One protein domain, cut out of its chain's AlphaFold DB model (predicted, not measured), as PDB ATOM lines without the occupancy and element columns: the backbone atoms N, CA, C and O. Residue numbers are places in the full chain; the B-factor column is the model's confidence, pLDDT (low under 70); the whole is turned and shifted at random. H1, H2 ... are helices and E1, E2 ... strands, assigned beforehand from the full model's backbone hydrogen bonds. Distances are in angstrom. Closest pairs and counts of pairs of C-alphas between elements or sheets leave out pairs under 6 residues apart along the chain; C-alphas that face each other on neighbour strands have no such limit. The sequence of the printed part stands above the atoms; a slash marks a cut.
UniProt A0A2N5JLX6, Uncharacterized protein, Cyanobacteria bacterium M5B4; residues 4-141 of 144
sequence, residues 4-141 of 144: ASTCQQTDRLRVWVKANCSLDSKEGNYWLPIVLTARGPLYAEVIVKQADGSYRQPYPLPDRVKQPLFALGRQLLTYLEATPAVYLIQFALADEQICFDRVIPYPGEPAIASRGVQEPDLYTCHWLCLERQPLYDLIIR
ATOM      1  N   ALA A   4      24.932 136.956  30.150       64.56
ATOM      2  CA  ALA A   4      23.969 135.860  30.172       64.56
ATOM      3  C   ALA A   4      22.694 136.237  29.404       64.56
ATOM      4  O   ALA A   4      22.272 135.500  28.511       64.56
ATOM      5  N   SER A   5      22.146 137.429  29.667       63.19
ATOM      6  CA  SER A   5      20.988 137.957  28.935       63.19
ATOM      7  C   SER A   5      21.243 138.135  27.429       63.19
ATOM      8  O   SER A   5      20.335 137.951  26.621       63.19
ATOM      9  N   THR A   6      22.481 138.443  27.027       63.84
ATOM     10  CA  THR A   6      22.842 138.644  25.612       63.84
ATOM     11  C   THR A   6      23.002 137.311  24.881       63.84
ATOM     12  O   THR A   6      22.510 137.157  23.766       63.84
ATOM     13  N   CYS A   7      23.593 136.302  25.528       67.56
ATOM     14  CA  CYS A   7      23.669 134.945  24.976       67.56
ATOM     15  C   CYS A   7      22.280 134.294  24.822       67.56
ATOM     16  O   CYS A   7      22.060 133.504  23.904       67.56
ATOM     17  N   GLN A   8      21.322 134.667  25.678       74.06
ATOM     18  CA  GLN A   8      19.924 134.234  25.575       74.06
ATOM     19  C   GLN A   8      19.174 134.861  24.387       74.06
ATOM     20  O   GLN A   8      18.157 134.319  23.958       74.06
ATOM     21  N   GLN A   9      19.676 135.951  23.796       81.94
ATOM     22  CA  GLN A   9      19.094 136.574  22.602       81.94
ATOM     23  C   GLN A   9      19.563 135.864  21.327       81.94
ATOM     24  O   GLN A   9      20.168 136.466  20.436       81.94
ATOM     25  N   THR A  10      19.275 134.564  21.238       84.31
ATOM     26  CA  THR A  10      19.750 133.686  20.160       84.31
ATOM     27  C   THR A  10      19.434 134.240  18.767       84.31
ATOM     28  O   THR A  10      20.314 134.246  17.910       84.31
ATOM     29  N   ASP A  11      18.244 134.803  18.548       89.31
ATOM     30  CA  ASP A  11      17.871 135.370  17.245       89.31
ATOM     31  C   ASP A  11      18.737 136.567  16.840       89.31
ATOM     32  O   ASP A  11      19.143 136.683  15.683       89.31
ATOM     33  N   ARG A  12      19.096 137.438  17.792       91.00
ATOM     34  CA  ARG A  12      19.991 138.571  17.512       91.00
ATOM     35  C   ARG A  12      21.392 138.096  17.156       91.00
ATOM     36  O   ARG A  12      21.992 138.626  16.224       91.00
ATOM     37  N   LEU A  13      21.890 137.076  17.854       93.50
ATOM     38  CA  LEU A  13      23.187 136.479  17.543       93.50
ATOM     39  C   LEU A  13      23.192 135.817  16.166       93.50
ATOM     40  O   LEU A  13      24.140 136.011  15.416       93.50
ATOM     41  N   ARG A  14      22.122 135.112  15.790       95.38
ATOM     42  CA  ARG A  14      21.980 134.516  14.453       95.38
ATOM     43  C   ARG A  14      22.014 135.573  13.348       95.38
ATOM     44  O   ARG A  14      22.747 135.412  12.375       95.38
ATOM     45  N   VAL A  15      21.301 136.689  13.529       95.25
ATOM     46  CA  VAL A  15      21.350 137.832  12.596       95.25
ATOM     47  C   VAL A  15      22.762 138.410  12.504       95.25
ATOM     48  O   VAL A  15      23.270 138.629  11.403       95.25
ATOM     49  N   TRP A  16      23.418 138.629  13.646       95.50
ATOM     50  CA  TRP A  16      24.776 139.167  13.675       95.50
ATOM     51  C   TRP A  16      25.780 138.233  12.989       95.50
ATOM     52  O   TRP A  16      26.576 138.692  12.170       95.50
ATOM     53  N   VAL A  17      25.711 136.927  13.261       96.25
ATOM     54  CA  VAL A  17      26.573 135.905  12.652       96.25
ATOM     55  C   VAL A  17      26.352 135.832  11.142       96.25
ATOM     56  O   VAL A  17      27.324 135.775  10.388       96.25
ATOM     57  N   LYS A  18      25.102 135.915  10.670       96.44
ATOM     58  CA  LYS A  18      24.828 135.962   9.231       96.44
ATOM     59  C   LYS A  18      25.461 137.191   8.578       96.44
ATOM     60  O   LYS A  18      26.088 137.060   7.532       96.44
ATOM     61  N   ALA A  19      25.331 138.361   9.202       96.31
ATOM     62  CA  ALA A  19      25.835 139.620   8.656       96.31
ATOM     63  C   ALA A  19      27.371 139.740   8.691       96.31
ATOM     64  O   ALA A  19      27.955 140.286   7.761       96.31
ATOM     65  N   ASN A  20      28.027 139.239   9.745       95.56
ATOM     66  CA  ASN A  20      29.459 139.467   9.983       95.56
ATOM     67  C   ASN A  20      30.342 138.257   9.650       95.56
ATOM     68  O   ASN A  20      31.519 138.426   9.344       95.56
ATOM     69  N   CYS A  21      29.787 137.044   9.691       93.69
ATOM     70  CA  CYS A  21      30.524 135.801   9.453       93.69
ATOM     71  C   CYS A  21      30.031 135.050   8.205       93.69
ATOM     72  O   CYS A  21      30.642 134.056   7.824       93.69
ATOM     73  N   SER A  22      28.948 135.508   7.561       94.62
ATOM     74  CA  SER A  22      28.322 134.849   6.401       94.62
ATOM     75  C   SER A  22      27.870 133.403   6.658       94.62
ATOM     76  O   SER A  22      27.747 132.624   5.717       94.62
ATOM     77  N   LEU A  23      27.590 133.041   7.915       95.00
ATOM     78  CA  LEU A  23      27.121 131.702   8.278       95.00
ATOM     79  C   LEU A  23      25.600 131.675   8.421       95.00
ATOM     80  O   LEU A  23      24.999 132.583   8.997       95.00
ATOM     81  N   ASP A  24      24.985 130.610   7.916       96.19
ATOM     82  CA  ASP A  24      23.574 130.328   8.159       96.19
ATOM     83  C   ASP A  24      23.334 129.831   9.583       96.19
ATOM     84  O   ASP A  24      24.267 129.531  10.333       96.19
ATOM     85  N   SER A  25      22.060 129.761   9.968       96.00
ATOM     86  CA  SER A  25      21.653 129.265  11.279       96.00
ATOM     87  C   SER A  25      20.823 127.996  11.181       96.00
ATOM     88  O   SER A  25      19.925 127.895  10.348       96.00
ATOM     89  N   LYS A  26      21.118 127.029  12.048       96.12
ATOM     90  CA  LYS A  26      20.429 125.737  12.123       96.12
ATOM     91  C   LYS A  26      20.542 125.191  13.542       96.12
ATOM     92  O   LYS A  26      21.494 125.518  14.242       96.12
ATOM     93  N   GLU A  27      19.585 124.367  13.958       95.69
ATOM     94  CA  GLU A  27      19.701 123.623  15.213       95.69
ATOM     95  C   GLU A  27      20.949 122.736  15.189       95.69
ATOM     96  O   GLU A  27      21.147 121.957  14.253       95.69
ATOM     97  N   GLY A  28      21.798 122.899  16.201       95.69
ATOM     98  CA  GLY A  28      23.103 122.264  16.282       95.69
ATOM     99  C   GLY A  28      23.127 121.032  17.174       95.69
ATOM    100  O   GLY A  28      22.485 120.979  18.217       95.69
ATOM    101  N   ASN A  29      23.937 120.051  16.801       97.56
ATOM    102  CA  ASN A  29      24.236 118.858  17.596       97.56
ATOM    103  C   ASN A  29      25.738 118.723  17.899       97.56
ATOM    104  O   ASN A  29      26.180 117.674  18.377       97.56
ATOM    105  N   TYR A  30      26.507 119.778  17.622       98.38
ATOM    106  CA  TYR A  30      27.920 119.905  17.944       98.38
ATOM    107  C   TYR A  30      28.152 121.125  18.827       98.38
ATOM    108  O   TYR A  30      27.457 122.135  18.698       98.38
ATOM    109  N   TRP A  31      29.164 121.050  19.687       98.50
ATOM    110  CA  TRP A  31      29.608 122.152  20.529       98.50
ATOM    111  C   TRP A  31      31.114 122.320  20.408       98.50
ATOM    112  O   TRP A  31      31.858 121.358  20.581       98.50
ATOM    113  N   LEU A  32      31.560 123.546  20.152       98.38
ATOM    114  CA  LEU A  32      32.945 123.950  20.358       98.38
ATOM    115  C   LEU A  32      33.070 124.548  21.763       98.38
ATOM    116  O   LEU A  32      32.529 125.638  21.990       98.38
ATOM    117  N   PRO A  33      33.774 123.887  22.697       98.25
ATOM    118  CA  PRO A  33      34.104 124.495  23.972       98.25
ATOM    119  C   PRO A  33      35.283 125.457  23.814       98.25
ATOM    120  O   PRO A  33      36.313 125.127  23.222       98.25
ATOM    121  N   ILE A  34      35.128 126.650  24.375       98.12
ATOM    122  CA  ILE A  34      36.150 127.692  24.409       98.12
ATOM    123  C   ILE A  34      36.365 128.080  25.866       98.12
ATOM    124  O   ILE A  34      35.456 128.586  26.524       98.12
ATOM    125  N   VAL A  35      37.575 127.860  26.365       97.81
ATOM    126  CA  VAL A  35      38.011 128.331  27.678       97.81
ATOM    127  C   VAL A  35      38.643 129.705  27.477       97.81
ATOM    128  O   VAL A  35      39.790 129.825  27.049       97.81
ATOM    129  N   LEU A  36      37.877 130.765  27.723       97.19
ATOM    130  CA  LEU A  36      38.372 132.131  27.619       97.19
ATOM    131  C   LEU A  36      39.147 132.486  28.889       97.19
ATOM    132  O   LEU A  36      38.591 132.527  29.985       97.19
ATOM    133  N   THR A  37      40.438 132.762  28.737       94.56
ATOM    134  CA  THR A  37      41.308 133.228  29.823       94.56
ATOM    135  C   THR A  37      41.644 134.707  29.643       94.56
ATOM    136  O   THR A  37      41.407 135.286  28.584       94.56
ATOM    137  N   ALA A  38      42.291 135.316  30.639       88.44
ATOM    138  CA  ALA A  38      42.838 136.669  30.505       88.44
ATOM    139  C   ALA A  38      43.907 136.800  29.396       88.44
ATOM    140  O   ALA A  38      44.167 137.905  28.929       88.44
ATOM    141  N   ARG A  39      44.535 135.691  28.974       89.38
ATOM    142  CA  ARG A  39      45.536 135.670  27.890       89.38
ATOM    143  C   ARG A  39      44.922 135.421  26.513       89.38
ATOM    144  O   ARG A  39      45.606 135.594  25.510       89.38
ATOM    145  N   GLY A  40      43.659 135.008  26.465       91.88
ATOM    146  CA  GLY A  40      42.963 134.639  25.240       91.88
ATOM    147  C   GLY A  40      42.254 133.284  25.330       91.88
ATOM    148  O   GLY A  40      42.272 132.634  26.383       91.88
ATOM    149  N   PRO A  41      41.587 132.879  24.238       95.38
ATOM    150  CA  PRO A  41      40.824 131.641  24.178       95.38
ATOM    151  C   PRO A  41      41.730 130.417  24.016       95.38
ATOM    152  O   PRO A  41      42.610 130.394  23.155       95.38
ATOM    153  N   LEU A  42      41.446 129.378  24.795       96.25
ATOM    154  CA  LEU A  42      41.933 128.020  24.587       96.25
ATOM    155  C   LEU A  42      40.776 127.183  24.039       96.25
ATOM    156  O   LEU A  42      39.695 127.135  24.631       96.25
ATOM    157  N   TYR A  43      40.985 126.567  22.881       95.75
ATOM    158  CA  TYR A  43      39.962 125.788  22.192       95.75
ATOM    159  C   TYR A  43      40.089 124.318  22.570       95.75
ATOM    160  O   TYR A  43      41.146 123.720  22.378       95.75
ATOM    161  N   ALA A  44      39.010 123.743  23.092       95.25
ATOM    162  CA  ALA A  44      38.925 122.308  23.318       95.25
ATOM    163  C   ALA A  44      38.524 121.572  22.032       95.25
ATOM    164  O   ALA A  44      37.996 122.166  21.087       95.25
ATOM    165  N   GLU A  45      38.698 120.251  22.024       95.62
ATOM    166  CA  GLU A  45      38.125 119.415  20.970       95.62
ATOM    167  C   GLU A  45      36.592 119.446  21.013       95.62
ATOM    168  O   GLU A  45      35.977 119.558  22.079       95.62
ATOM    169  N   VAL A  46      35.975 119.332  19.836       97.75
ATOM    170  CA  VAL A  46      34.522 119.440  19.670       97.75
ATOM    171  C   VAL A  46      33.798 118.311  20.395       97.75
ATOM    172  O   VAL A  46      34.282 117.183  20.477       97.75
ATOM    173  N   ILE A  47      32.612 118.626  20.903       98.38
ATOM    174  CA  ILE A  47      31.684 117.685  21.522       98.38
ATOM    175  C   ILE A  47      30.527 117.448  20.555       98.38
ATOM    176  O   ILE A  47      30.045 118.388  19.928       98.38
ATOM    177  N   VAL A  48      30.056 116.209  20.441       98.19
ATOM    178  CA  VAL A  48      28.875 115.855  19.638       98.19
ATOM    179  C   VAL A  48      27.828 115.159  20.500       98.19
ATOM    180  O   VAL A  48      28.175 114.354  21.366       98.19
ATOM    181  N   LYS A  49      26.545 115.427  20.242       98.19
ATOM    182  CA  LYS A  49      25.430 114.651  20.799       98.19
ATOM    183  C   LYS A  49      25.144 113.454  19.897       98.19
ATOM    184  O   LYS A  49      24.956 113.610  18.692       98.19
ATOM    185  N   GLN A  50      25.167 112.262  20.474       96.25
ATOM    186  CA  GLN A  50      24.879 110.998  19.804       96.25
ATOM    187  C   GLN A  50      23.362 110.750  19.734       96.25
ATOM    188  O   GLN A  50      22.574 111.398  20.423       96.25
ATOM    189  N   ALA A  51      22.946 109.797  18.896       94.94
ATOM    190  CA  ALA A  51      21.532 109.460  18.707       94.94
ATOM    191  C   ALA A  51      20.866 108.892  19.976       94.94
ATOM    192  O   ALA A  51      19.664 109.056  20.159       94.94
ATOM    193  N   ASP A  52      21.646 108.269  20.863       95.81
ATOM    194  CA  ASP A  52      21.197 107.762  22.169       95.81
ATOM    195  C   ASP A  52      21.094 108.860  23.249       95.81
ATOM    196  O   ASP A  52      20.751 108.580  24.396       95.81
ATOM    197  N   GLY A  53      21.388 110.114  22.892       94.81
ATOM    198  CA  GLY A  53      21.368 111.261  23.793       94.81
ATOM    199  C   GLY A  53      22.663 111.478  24.578       94.81
ATOM    200  O   GLY A  53      22.771 112.504  25.249       94.81
ATOM    201  N   SER A  54      23.647 110.580  24.474       96.62
ATOM    202  CA  SER A  54      24.958 110.751  25.101       96.62
ATOM    203  C   SER A  54      25.796 111.827  24.401       96.62
ATOM    204  O   SER A  54      25.554 112.195  23.248       96.62
ATOM    205  N   TYR A  55      26.805 112.346  25.103       97.94
ATOM    206  CA  TYR A  55      27.757 113.316  24.564       97.94
ATOM    207  C   TYR A  55      29.138 112.678  24.433       97.94
ATOM    208  O   TYR A  55      29.592 111.983  25.342       97.94
ATOM    209  N   ARG A  56      29.825 112.942  23.317       97.12
ATOM    210  CA  ARG A  56      31.164 112.409  23.038       97.12
ATOM    211  C   ARG A  56      32.159 113.523  22.747       97.12
ATOM    212  O   ARG A  56      31.904 114.372  21.894       97.12
ATOM    213  N   GLN A  57      33.310 113.449  23.406       96.44
ATOM    214  CA  GLN A  57      34.512 114.240  23.159       96.44
ATOM    215  C   GLN A  57      35.704 113.264  23.122       96.44
ATOM    216  O   GLN A  57      35.675 112.282  23.862       96.44
ATOM    217  N   PRO A  58      36.729 113.479  22.282       95.94
ATOM    218  CA  PRO A  58      36.780 114.440  21.183       95.94
ATOM    219  C   PRO A  58      35.953 113.982  19.970       95.94
ATOM    220  O   PRO A  58      35.901 112.798  19.623       95.94
ATOM    221  N   TYR A  59      35.330 114.935  19.280       95.12
ATOM    222  CA  TYR A  59      34.823 114.756  17.926       95.12
ATOM    223  C   TYR A  59      35.813 115.380  16.936       95.12
ATOM    224  O   TYR A  59      35.938 116.607  16.896       95.12
ATOM    225  N   PRO A  60      36.524 114.570  16.135       91.50
ATOM    226  CA  PRO A  60      37.489 115.105  15.194       91.50
ATOM    227  C   PRO A  60      36.774 115.870  14.078       91.50
ATOM    228  O   PRO A  60      35.820 115.381  13.471       91.50
ATOM    229  N   LEU A  61      37.275 117.065  13.785       92.62
ATOM    230  CA  LEU A  61      36.894 117.852  12.617       92.62
ATOM    231  C   LEU A  61      38.107 118.052  11.708       92.62
ATOM    232  O   LEU A  61      39.214 118.225  12.218       92.62
ATOM    233  N   PRO A  62      37.918 118.082  10.379       92.88
ATOM    234  CA  PRO A  62      38.992 118.453   9.470       92.88
ATOM    235  C   PRO A  62      39.366 119.931   9.661       92.88
ATOM    236  O   PRO A  62      38.507 120.768   9.953       92.88
ATOM    237  N   ASP A  63      40.634 120.277   9.436       92.12
ATOM    238  CA  ASP A  63      41.157 121.629   9.694       92.12
ATOM    239  C   ASP A  63      40.418 122.733   8.933       92.12
ATOM    240  O   ASP A  63      40.200 123.822   9.466       92.12
ATOM    241  N   ARG A  64      39.941 122.427   7.719       92.44
ATOM    242  CA  ARG A  64      39.115 123.338   6.910       92.44
ATOM    243  C   ARG A  64      37.794 123.735   7.572       92.44
ATOM    244  O   ARG A  64      37.227 124.753   7.201       92.44
ATOM    245  N   VAL A  65      37.309 122.947   8.535       94.44
ATOM    246  CA  VAL A  65      36.146 123.274   9.372       94.44
ATOM    247  C   VAL A  65      36.605 123.873  10.703       94.44
ATOM    248  O   VAL A  65      36.033 124.867  11.146       94.44
ATOM    249  N   LYS A  66      37.669 123.340  11.327       93.62
ATOM    250  CA  LYS A  66      38.186 123.854  12.612       93.62
ATOM    251  C   LYS A  66      38.597 125.327  12.533       93.62
ATOM    252  O   LYS A  66      38.217 126.109  13.399       93.62
ATOM    253  N   GLN A  67      39.344 125.724  11.502       93.56
ATOM    254  CA  GLN A  67      39.868 127.089  11.395       93.56
ATOM    255  C   GLN A  67      38.755 128.153  11.300       93.56
ATOM    256  O   GLN A  67      38.778 129.089  12.107       93.56
ATOM    257  N   PRO A  68      37.748 128.026  10.408       94.44
ATOM    258  CA  PRO A  68      36.594 128.926  10.416       94.44
ATOM    259  C   PRO A  68      35.820 128.908  11.736       94.44
ATOM    260  O   PRO A  68      35.375 129.957  12.196       94.44
ATOM    261  N   LEU A  69      35.692 127.743  12.380       96.50
ATOM    262  CA  LEU A  69      34.986 127.619  13.654       96.50
ATOM    263  C   LEU A  69      35.701 128.371  14.792       96.50
ATOM    264  O   LEU A  69      35.054 129.047  15.591       96.50
ATOM    265  N   PHE A  70      37.034 128.327  14.838       96.12
ATOM    266  CA  PHE A  70      37.826 129.114  15.791       96.12
ATOM    267  C   PHE A  70      37.756 130.612  15.483       96.12
ATOM    268  O   PHE A  70      37.665 131.433  16.397       96.12
ATOM    269  N   ALA A  71      37.756 130.986  14.201       95.56
ATOM    270  CA  ALA A  71      37.578 132.376  13.795       95.56
ATOM    271  C   ALA A  71      36.212 132.921  14.241       95.56
ATOM    272  O   ALA A  71      36.169 134.001  14.835       95.56
ATOM    273  N   LEU A  72      35.137 132.148  14.033       96.38
ATOM    274  CA  LEU A  72      33.800 132.446  14.546       96.38
ATOM    275  C   LEU A  72      33.840 132.627  16.064       96.38
ATOM    276  O   LEU A  72      33.377 133.648  16.564       96.38
ATOM    277  N   GLY A  73      34.430 131.678  16.793       96.38
ATOM    278  CA  GLY A  73      34.481 131.739  18.251       96.38
ATOM    279  C   GLY A  73      35.162 132.991  18.781       96.38
ATOM    280  O   GLY A  73      34.604 133.686  19.627       96.38
ATOM    281  N   ARG A  74      36.315 133.351  18.214       95.81
ATOM    282  CA  ARG A  74      36.999 134.600  18.554       95.81
ATOM    283  C   ARG A  74      36.134 135.825  18.255       95.81
ATOM    284  O   ARG A  74      35.969 136.664  19.131       95.81
ATOM    285  N   GLN A  75      35.591 135.934  17.039       95.75
ATOM    286  CA  GLN A  75      34.793 137.094  16.620       95.75
ATOM    287  C   GLN A  75      33.559 137.287  17.508       95.75
ATOM    288  O   GLN A  75      33.268 138.405  17.927       95.75
ATOM    289  N   LEU A  76      32.870 136.194  17.825       95.31
ATOM    290  CA  LEU A  76      31.630 136.209  18.589       95.31
ATOM    291  C   LEU A  76      31.888 136.551  20.064       95.31
ATOM    292  O   LEU A  76      31.188 137.390  20.625       95.31
ATOM    293  N   LEU A  77      32.939 135.993  20.676       95.69
ATOM    294  CA  LEU A  77      33.331 136.347  22.046       95.69
ATOM    295  C   LEU A  77      33.841 137.791  22.159       95.69
ATOM    296  O   LEU A  77      33.559 138.452  23.155       95.69
ATOM    297  N   THR A  78      34.538 138.308  21.143       95.12
ATOM    298  CA  THR A  78      34.913 139.730  21.087       95.12
ATOM    299  C   THR A  78      33.684 140.627  20.979       95.12
ATOM    300  O   THR A  78      33.578 141.593  21.727       95.12
ATOM    301  N   TYR A  79      32.739 140.299  20.094       94.31
ATOM    302  CA  TYR A  79      31.490 141.052  19.942       94.31
ATOM    303  C   TYR A  79      30.650 141.074  21.227       94.31
ATOM    304  O   TYR A  79      30.034 142.086  21.547       94.31
ATOM    305  N   LEU A  80      30.649 139.968  21.971       92.75
ATOM    306  CA  LEU A  80      29.948 139.835  23.247       92.75
ATOM    307  C   LEU A  80      30.662 140.508  24.429       92.75
ATOM    308  O   LEU A  80      30.116 140.480  25.529       92.75
ATOM    309  N   GLU A  81      31.868 141.055  24.233       93.94
ATOM    310  CA  GLU A  81      32.730 141.545  25.321       93.94
ATOM    311  C   GLU A  81      32.898 140.487  26.430       93.94
ATOM    312  O   GLU A  81      32.815 140.764  27.629       93.94
ATOM    313  N   ALA A  82      33.087 139.234  26.010       94.56
ATOM    314  CA  ALA A  82      33.096 138.071  26.882       94.56
ATOM    315  C   ALA A  82      34.183 138.163  27.970       94.56
ATOM    316  O   ALA A  82      35.339 138.499  27.706       94.56
ATOM    317  N   THR A  83      33.821 137.805  29.202       95.00
ATOM    318  CA  THR A  83      34.740 137.735  30.345       95.00
ATOM    319  C   THR A  83      35.349 136.334  30.484       95.00
ATOM    320  O   THR A  83      34.805 135.377  29.926       95.00
ATOM    321  N   PRO A  84      36.471 136.166  31.213       96.19
ATOM    322  CA  PRO A  84      37.073 134.852  31.409       96.19
ATOM    323  C   PRO A  84      36.088 133.832  31.992       96.19
ATOM    324  O   PRO A  84      35.590 134.008  33.101       96.19
ATOM    325  N   ALA A  85      35.806 132.782  31.224       97.00
ATOM    326  CA  ALA A  85      34.861 131.716  31.536       97.00
ATOM    327  C   ALA A  85      34.952 130.620  30.461       97.00
ATOM    328  O   ALA A  85      35.703 130.718  29.490       97.00
ATOM    329  N   VAL A  86      34.131 129.586  30.616       97.81
ATOM    330  CA  VAL A  86      33.885 128.585  29.571       97.81
ATOM    331  C   VAL A  86      32.639 128.955  28.787       97.81
ATOM    332  O   VAL A  86      31.589 129.196  29.377       97.81
ATOM    333  N   TYR A  87      32.768 128.924  27.466       98.06
ATOM    334  CA  TYR A  87      31.697 129.151  26.509       98.06
ATOM    335  C   TYR A  87      31.530 127.920  25.632       98.06
ATOM    336  O   TYR A  87      32.516 127.307  25.226       98.06
ATOM    337  N   LEU A  88      30.290 127.582  25.295       98.19
ATOM    338  CA  LEU A  88      29.984 126.565  24.298       98.19
ATOM    339  C   LEU A  88      29.327 127.233  23.095       98.19
ATOM    340  O   LEU A  88      28.259 127.831  23.225       98.19
ATOM    341  N   ILE A  89      29.943 127.110  21.923       97.94
ATOM    342  CA  ILE A  89      29.309 127.491  20.659       97.94
ATOM    343  C   ILE A  89      28.650 126.255  20.082       97.94
ATOM    344  O   ILE A  89      29.343 125.314  19.703       97.94
ATOM    345  N   GLN A  90      27.323 126.264  20.023       98.12
ATOM    346  CA  GLN A  90      26.543 125.194  19.419       98.12
ATOM    347  C   GLN A  90      26.379 125.455  17.921       98.12
ATOM    348  O   GLN A  90      26.082 126.580  17.505       98.12
ATOM    349  N   PHE A  91      26.567 124.417  17.113       98.12
ATOM    350  CA  PHE A  91      26.486 124.502  15.659       98.12
ATOM    351  C   PHE A  91      26.049 123.175  15.032       98.12
ATOM    352  O   PHE A  91      26.097 122.113  15.658       98.12
ATOM    353  N   ALA A  92      25.619 123.248  13.777       97.81
ATOM    354  CA  ALA A  92      25.401 122.109  12.899       97.81
ATOM    355  C   ALA A  92      26.426 122.101  11.763       97.81
ATOM    356  O   ALA A  92      27.036 123.123  11.446       97.81
ATOM    357  N   LEU A  93      26.554 120.946  11.118       95.81
ATOM    358  CA  LEU A  93      27.253 120.805   9.848       95.81
ATOM    359  C   LEU A  93      26.228 120.493   8.754       95.81
ATOM    360  O   LEU A  93      25.483 119.518   8.864       95.81
ATOM    361  N   ALA A  94      26.176 121.325   7.719       93.38
ATOM    362  CA  ALA A  94      25.408 121.085   6.501       93.38
ATOM    363  C   ALA A  94      26.387 121.101   5.328       93.38
ATOM    364  O   ALA A  94      27.028 122.122   5.102       93.38
ATOM    365  N   ASP A  95      26.581 119.961   4.660       88.88
ATOM    366  CA  ASP A  95      27.588 119.803   3.597       88.88
ATOM    367  C   ASP A  95      28.970 120.345   4.006       88.88
ATOM    368  O   ASP A  95      29.661 121.031   3.256       88.88
ATOM    369  N   GLU A  96      29.348 120.062   5.261       85.62
ATOM    370  CA  GLU A  96      30.610 120.477   5.893       85.62
ATOM    371  C   GLU A  96      30.778 121.996   6.081       85.62
ATOM    372  O   GLU A  96      31.840 122.454   6.507       85.62
ATOM    373  N   GLN A  97      29.724 122.777   5.848       93.44
ATOM    374  CA  GLN A  97      29.630 124.167   6.278       93.44
ATOM    375  C   GLN A  97      29.056 124.265   7.688       93.44
ATOM    376  O   GLN A  97      28.141 123.538   8.077       93.44
ATOM    377  N   ILE A  98      29.612 125.199   8.455       97.00
ATOM    378  CA  ILE A  98      29.171 125.502   9.812       97.00
ATOM    379  C   ILE A  98      27.865 126.291   9.730       97.00
ATOM    380  O   ILE A  98      27.824 127.367   9.139       97.00
ATOM    381  N   CYS A  99      26.822 125.796  10.387       97.75
ATOM    382  CA  CYS A  99      25.612 126.565  10.656       97.75
ATOM    383  C   CYS A  99      25.550 126.881  12.150       97.75
ATOM    384  O   CYS A  99      25.540 125.972  12.979       97.75
ATOM    385  N   PHE A 100      25.508 128.158  12.503       97.94
ATOM    386  CA  PHE A 100      25.474 128.601  13.893       97.94
ATOM    387  C   PHE A 100      24.108 128.328  14.541       97.94
ATOM    388  O   PHE A 100      23.068 128.572  13.936       97.94
ATOM    389  N   ASP A 101      24.087 127.864  15.790       97.19
ATOM    390  CA  ASP A 101      22.844 127.747  16.561       97.19
ATOM    391  C   ASP A 101      22.766 128.842  17.625       97.19
ATOM    392  O   ASP A 101      21.914 129.733  17.545       97.19
ATOM    393  N   ARG A 102      23.659 128.766  18.621       96.69
ATOM    394  CA  ARG A 102      23.668 129.625  19.811       96.69
ATOM    395  C   ARG A 102      25.015 129.595  20.528       96.69
ATOM    396  O   ARG A 102      25.857 128.736  20.268       96.69
ATOM    397  N   VAL A 103      25.175 130.499  21.492       96.56
ATOM    398  CA  VAL A 103      26.286 130.497  22.455       96.56
ATOM    399  C   VAL A 103      25.746 130.311  23.866       96.56
ATOM    400  O   VAL A 103      24.743 130.918  24.234       96.56
ATOM    401  N   ILE A 104      26.415 129.471  24.652       95.56
ATOM    402  CA  ILE A 104      26.082 129.183  26.049       95.56
ATOM    403  C   ILE A 104      27.259 129.662  26.913       95.56
ATOM    404  O   ILE A 104      28.364 129.148  26.739       95.56
ATOM    405  N   PRO A 105      27.069 130.630  27.829       95.25
ATOM    406  CA  PRO A 105      28.159 131.256  28.584       95.25
ATOM    407  C   PRO A 105      28.523 130.495  29.872       95.25
ATOM    408  O   PRO A 105      28.803 131.102  30.904       95.25
ATOM    409  N   TYR A 106      28.448 129.164  29.841       95.00
ATOM    410  CA  TYR A 106      28.809 128.273  30.946       95.00
ATOM    411  C   TYR A 106      28.949 126.822  30.444       95.00
ATOM    412  O   TYR A 106      28.489 126.506  29.340       95.00
ATOM    413  N   PRO A 107      29.538 125.906  31.239       95.06
ATOM    414  CA  PRO A 107      29.578 124.482  30.925       95.06
ATOM    415  C   PRO A 107      28.169 123.883  31.057       95.06
ATOM    416  O   PRO A 107      27.737 123.491  32.139       95.06
ATOM    417  N   GLY A 108      27.420 123.870  29.954       94.00
ATOM    418  CA  GLY A 108      26.115 123.210  29.870       94.00
ATOM    419  C   GLY A 108      26.224 121.680  29.898       94.00
ATOM    420  O   GLY A 108      27.309 121.128  30.064       94.00
ATOM    421  N   GLU A 109      25.108 120.980  29.669       96.00
ATOM    422  CA  GLU A 109      25.068 119.504  29.639       96.00
ATOM    423  C   GLU A 109      26.178 118.839  28.799       96.00
ATOM    424  O   GLU A 109      26.771 117.880  29.296       96.00
ATOM    425  N   PRO A 110      26.544 119.332  27.590       97.69
ATOM    426  CA  PRO A 110      27.578 118.689  26.779       97.69
ATOM    427  C   PRO A 110      28.948 118.632  27.461       97.69
ATOM    428  O   PRO A 110      29.742 117.745  27.156       97.69
ATOM    429  N   ALA A 111      29.229 119.536  28.409       97.75
ATOM    430  CA  ALA A 111      30.508 119.591  29.108       97.75
ATOM    431  C   ALA A 111      30.815 118.315  29.910       97.75
ATOM    432  O   ALA A 111      31.985 118.053  30.195       97.75
ATOM    433  N   ILE A 112      29.808 117.485  30.214       97.56
ATOM    434  CA  ILE A 112      30.011 116.187  30.864       97.56
ATOM    435  C   ILE A 112      30.960 115.276  30.077       97.56
ATOM    436  O   ILE A 112      31.720 114.531  30.691       97.56
ATOM    437  N   ALA A 113      30.991 115.397  28.744       97.44
ATOM    438  CA  ALA A 113      31.863 114.605  27.877       97.44
ATOM    439  C   ALA A 113      33.361 114.875  28.095       97.44
ATOM    440  O   ALA A 113      34.189 114.066  27.689       97.44
ATOM    441  N   SER A 114      33.714 115.984  28.755       97.38
ATOM    442  CA  SER A 114      35.105 116.296  29.098       97.38
ATOM    443  C   SER A 114      35.623 115.511  30.300       97.38
ATOM    444  O   SER A 114      36.833 115.345  30.453       97.38
ATOM    445  N   ARG A 115      34.739 114.985  31.157       96.19
ATOM    446  CA  ARG A 115      35.156 114.282  32.375       96.19
ATOM    447  C   ARG A 115      35.829 112.956  32.030       96.19
ATOM    448  O   ARG A 115      35.239 112.102  31.380       96.19
ATOM    449  N   GLY A 116      37.062 112.783  32.504       92.50
ATOM    450  CA  GLY A 116      37.870 111.588  32.232       92.50
ATOM    451  C   GLY A 116      38.507 111.555  30.837       92.50
ATOM    452  O   GLY A 116      39.289 110.647  30.571       92.50
ATOM    453  N   VAL A 117      38.225 112.548  29.984       94.19
ATOM    454  CA  VAL A 117      38.764 112.665  28.619       94.19
ATOM    455  C   VAL A 117      39.677 113.877  28.480       94.19
ATOM    456  O   VAL A 117      40.713 113.786  27.840       94.19
ATOM    457  N   GLN A 118      39.322 115.013  29.074       95.56
ATOM    458  CA  GLN A 118      40.110 116.242  29.042       95.56
ATOM    459  C   GLN A 118      40.605 116.583  30.448       95.56
ATOM    460  O   GLN A 118      39.878 116.404  31.426       95.56
ATOM    461  N   GLU A 119      41.818 117.118  30.555       95.31
ATOM    462  CA  GLU A 119      42.360 117.651  31.800       95.31
ATOM    463  C   GLU A 119      42.932 119.070  31.609       95.31
ATOM    464  O   GLU A 119      43.795 119.259  30.747       95.31
ATOM    465  N   PRO A 120      42.489 120.057  32.413       95.62
ATOM    466  CA  PRO A 120      41.320 119.995  33.298       95.62
ATOM    467  C   PRO A 120      40.007 119.808  32.511       95.62
ATOM    468  O   PRO A 120      39.897 120.200  31.345       95.62
ATOM    469  N   ASP A 121      39.000 119.195  33.140       97.56
ATOM    470  CA  ASP A 121      37.660 119.108  32.548       97.56
ATOM    471  C   ASP A 121      37.009 120.501  32.461       97.56
ATOM    472  O   ASP A 121      37.428 121.446  33.130       97.56
ATOM    473  N   LEU A 122      35.968 120.650  31.643       98.00
ATOM    474  CA  LEU A 122      35.374 121.958  31.359       98.00
ATOM    475  C   LEU A 122      34.719 122.629  32.580       98.00
ATOM    476  O   LEU A 122      34.662 123.858  32.623       98.00
ATOM    477  N   TYR A 123      34.255 121.872  33.579       97.75
ATOM    478  CA  TYR A 123      33.747 122.457  34.825       97.75
ATOM    479  C   TYR A 123      34.896 123.020  35.656       97.75
ATOM    480  O   TYR A 123      34.818 124.150  36.142       97.75
ATOM    481  N   THR A 124      35.992 122.266  35.749       97.25
ATOM    482  CA  THR A 124      37.224 122.708  36.405       97.25
ATOM    483  C   THR A 124      37.801 123.942  35.705       97.25
ATOM    484  O   THR A 124      38.123 124.924  36.369       97.25
ATOM    485  N   CYS A 125      37.852 123.954  34.368       97.31
ATOM    486  CA  CYS A 125      38.266 125.125  33.590       97.31
ATOM    487  C   CYS A 125      37.437 126.364  33.937       97.31
ATOM    488  O   CYS A 125      37.991 127.439  34.159       97.31
ATOM    489  N   HIS A 126      36.110 126.217  33.995       97.25
ATOM    490  CA  HIS A 126      35.210 127.323  34.307       97.25
ATOM    491  C   HIS A 126      35.479 127.887  35.700       97.25
ATOM    492  O   HIS A 126      35.625 129.097  35.845       97.25
ATOM    493  N   TRP A 127      35.619 127.014  36.699       96.44
ATOM    494  CA  TRP A 127      35.961 127.422  38.058       96.44
ATOM    495  C   TRP A 127      37.295 128.180  38.115       96.44
ATOM    496  O   TRP A 127      37.363 129.269  38.678       96.44
ATOM    497  N   LEU A 128      38.342 127.658  37.464       96.06
ATOM    498  CA  LEU A 128      39.654 128.312  37.414       96.06
ATOM    499  C   LEU A 128      39.588 129.695  36.750       96.06
ATOM    500  O   LEU A 128      40.217 130.633  37.237       96.06
ATOM    501  N   CYS A 129      38.804 129.848  35.677       95.25
ATOM    502  CA  CYS A 129      38.578 131.142  35.035       95.25
ATOM    503  C   CYS A 129      37.923 132.155  35.985       95.25
ATOM    504  O   CYS A 129      38.390 133.295  36.066       95.25
ATOM    505  N   LEU A 130      36.879 131.746  36.716       93.81
ATOM    506  CA  LEU A 130      36.180 132.613  37.672       93.81
ATOM    507  C   LEU A 130      37.093 133.036  38.833       93.81
ATOM    508  O   LEU A 130      37.119 134.211  39.199       93.81
ATOM    509  N   GLU A 131      37.910 132.108  39.333       95.44
ATOM    510  CA  GLU A 131      38.887 132.341  40.405       95.44
ATOM    511  C   GLU A 131      40.184 133.014  39.923       95.44
ATOM    512  O   GLU A 131      41.102 133.248  40.711       95.44
ATOM    513  N   ARG A 132      40.286 133.331  38.624       91.50
ATOM    514  CA  ARG A 132      41.482 133.916  37.988       91.50
ATOM    515  C   ARG A 132      42.752 133.095  38.232       91.50
ATOM    516  O   ARG A 132      43.857 133.639  38.279       91.50
ATOM    517  N   GLN A 133      42.592 131.786  38.376       93.19
ATOM    518  CA  GLN A 133      43.688 130.843  38.514       93.19
ATOM    519  C   GLN A 133      44.338 130.592  37.147       93.19
ATOM    520  O   GLN A 133      43.678 130.700  36.107       93.19
ATOM    521  N   PRO A 134      45.640 130.274  37.112       87.75
ATOM    522  CA  PRO A 134      46.320 130.002  35.859       87.75
ATOM    523  C   PRO A 134      45.769 128.734  35.196       87.75
ATOM    524  O   PRO A 134      45.640 127.686  35.826       87.75
ATOM    525  N   LEU A 135      45.503 128.834  33.894       89.88
ATOM    526  CA  LEU A 135      45.158 127.714  33.025       89.88
ATOM    527  C   LEU A 135      46.047 127.808  31.788       89.88
ATOM    528  O   LEU A 135      46.011 128.808  31.069       89.88
ATOM    529  N   TYR A 136      46.911 126.812  31.608       83.44
ATOM    530  CA  TYR A 136      47.967 126.857  30.598       83.44
ATOM    531  C   TYR A 136      47.603 126.085  29.338       83.44
ATOM    532  O   TYR A 136      47.895 126.564  28.246       83.44
ATOM    533  N   ASP A 137      46.979 124.918  29.492       88.25
ATOM    534  CA  ASP A 137      46.694 124.020  28.380       88.25
ATOM    535  C   ASP A 137      45.489 123.118  28.675       88.25
ATOM    536  O   ASP A 137      45.065 122.988  29.828       88.25
ATOM    537  N   LEU A 138      44.952 122.510  27.618       91.69
ATOM    538  CA  LEU A 138      43.889 121.511  27.654       91.69
ATOM    539  C   LEU A 138      44.422 120.210  27.058       91.69
ATOM    540  O   LEU A 138      44.678 120.120  25.860       91.69
ATOM    541  N   ILE A 139      44.557 119.182  27.890       92.06
ATOM    542  CA  ILE A 139      45.136 117.906  27.471       92.06
ATOM    543  C   ILE A 139      44.010 116.904  27.235       92.06
ATOM    544  O   ILE A 139      43.244 116.612  28.151       92.06
ATOM    545  N   ILE A 140      43.928 116.335  26.029       88.94
ATOM    546  CA  ILE A 140      43.073 115.172  25.763       88.94
ATOM    547  C   ILE A 140      43.820 113.914  26.211       88.94
ATOM    548  O   ILE A 140      44.829 113.518  25.627       88.94
ATOM    549  N   ARG A 141      43.319 113.272  27.263       83.94
ATOM    550  CA  ARG A 141      43.722 111.932  27.674       83.94
ATOM    551  C   ARG A 141      43.084 110.952  26.692       83.94
ATOM    552  O   ARG A 141      41.873 110.748  26.716       83.94
TER     553      ARG A 141
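This is residues 4 to 141 of the 144 residues of an uncharacterized protein of Cyanobacteria bacterium M5B4 (UniProt A0A2N5JLX6). A strongly twisted sheet of six strands runs through the middle and curls round the long helix H3; away from H3, H4 and H5 meet nearly at right angles as a corner and pack on the sheet, while H2 packs on its edge strand E6. The sheet is branched and antiparallel: E1 has E2 and E3 on one side and E5 on the other, E4 follows beyond E3, and E6 beyond E5. The printed part has 138 residues, with five named helices and six named strands in the order H1 H2 E1 E2 E3 E4 H3 E5 E6 H4 H5, a mixed class. It is compact and rounded, with a radius of gyration of the C-alphas of 14.0 A and spans of 36 by 34 by 26 A.

H1 is residues 4 to 7, with C-alpha 4 at (23.969, 135.860, 30.172), and H2 residues 10 to 21, 15.3 A long. E1, residues 30 to 37, is 22.3 A long; E2 is residues 40 to 43, E3 46 to 49 and E4 55 to 59. H3, residues 63 to 79, measures 24.0 A. E5, residues 85 to 94, begins at (34.861, 131.716, 31.536) and is 28.8 A long; E6, residues 97 to 104, is 20.7 A long and bends by 56 degrees at residue 101. H4 is residues 109 to 114; H5, residues 122 to 130, ends at (36.180, 132.613, 37.672).

E1 pairs with E5 through N 32 and O 89, 2.9 A, with E2 through N 35 and O 42, 2.8 A, and with E3 through N 31 and O 47, 2.8 A. The hairpin E3 and E4 has N 59 and O 46 at 2.8 A, and the hairpin E5 and E6 has N 92 and O 99 at 2.8 A. H3 is on the sheet; its closest C-alphas to E5 are Gly 73 and Ile 89, 7.1 A. H5 is over E5 at a height over the sheet of 7.1 A and runs along it, at 6 degrees on the local plane. H4 and H5 touch, about perpendicular at 79 degrees, closest at C-alphas of Ala 111 and Leu 122, 5.9 A. H2 comes closest to E6 at C-alphas of Thr 10 and Arg 102, 5.7 A; H1 only grazes the sheet. Every O i to N i+4 pair is within hydrogen-bond range in H2 and H5; H3 has 12 of 13, H4 0 of 2 but 3 of 3 O i to N i+3 pairs, and H1 is too short for an i+4 pair.

The C-alphas farthest apart, those of Asp 95 and Glu 131, are 40.5 A apart. The printed part has no cut and no long link. Residues 118 to 119 pair with 139 to 140, antiparallel. The mean pLDDT of the printed part is 93.9; residues 4 to 7 are under 70.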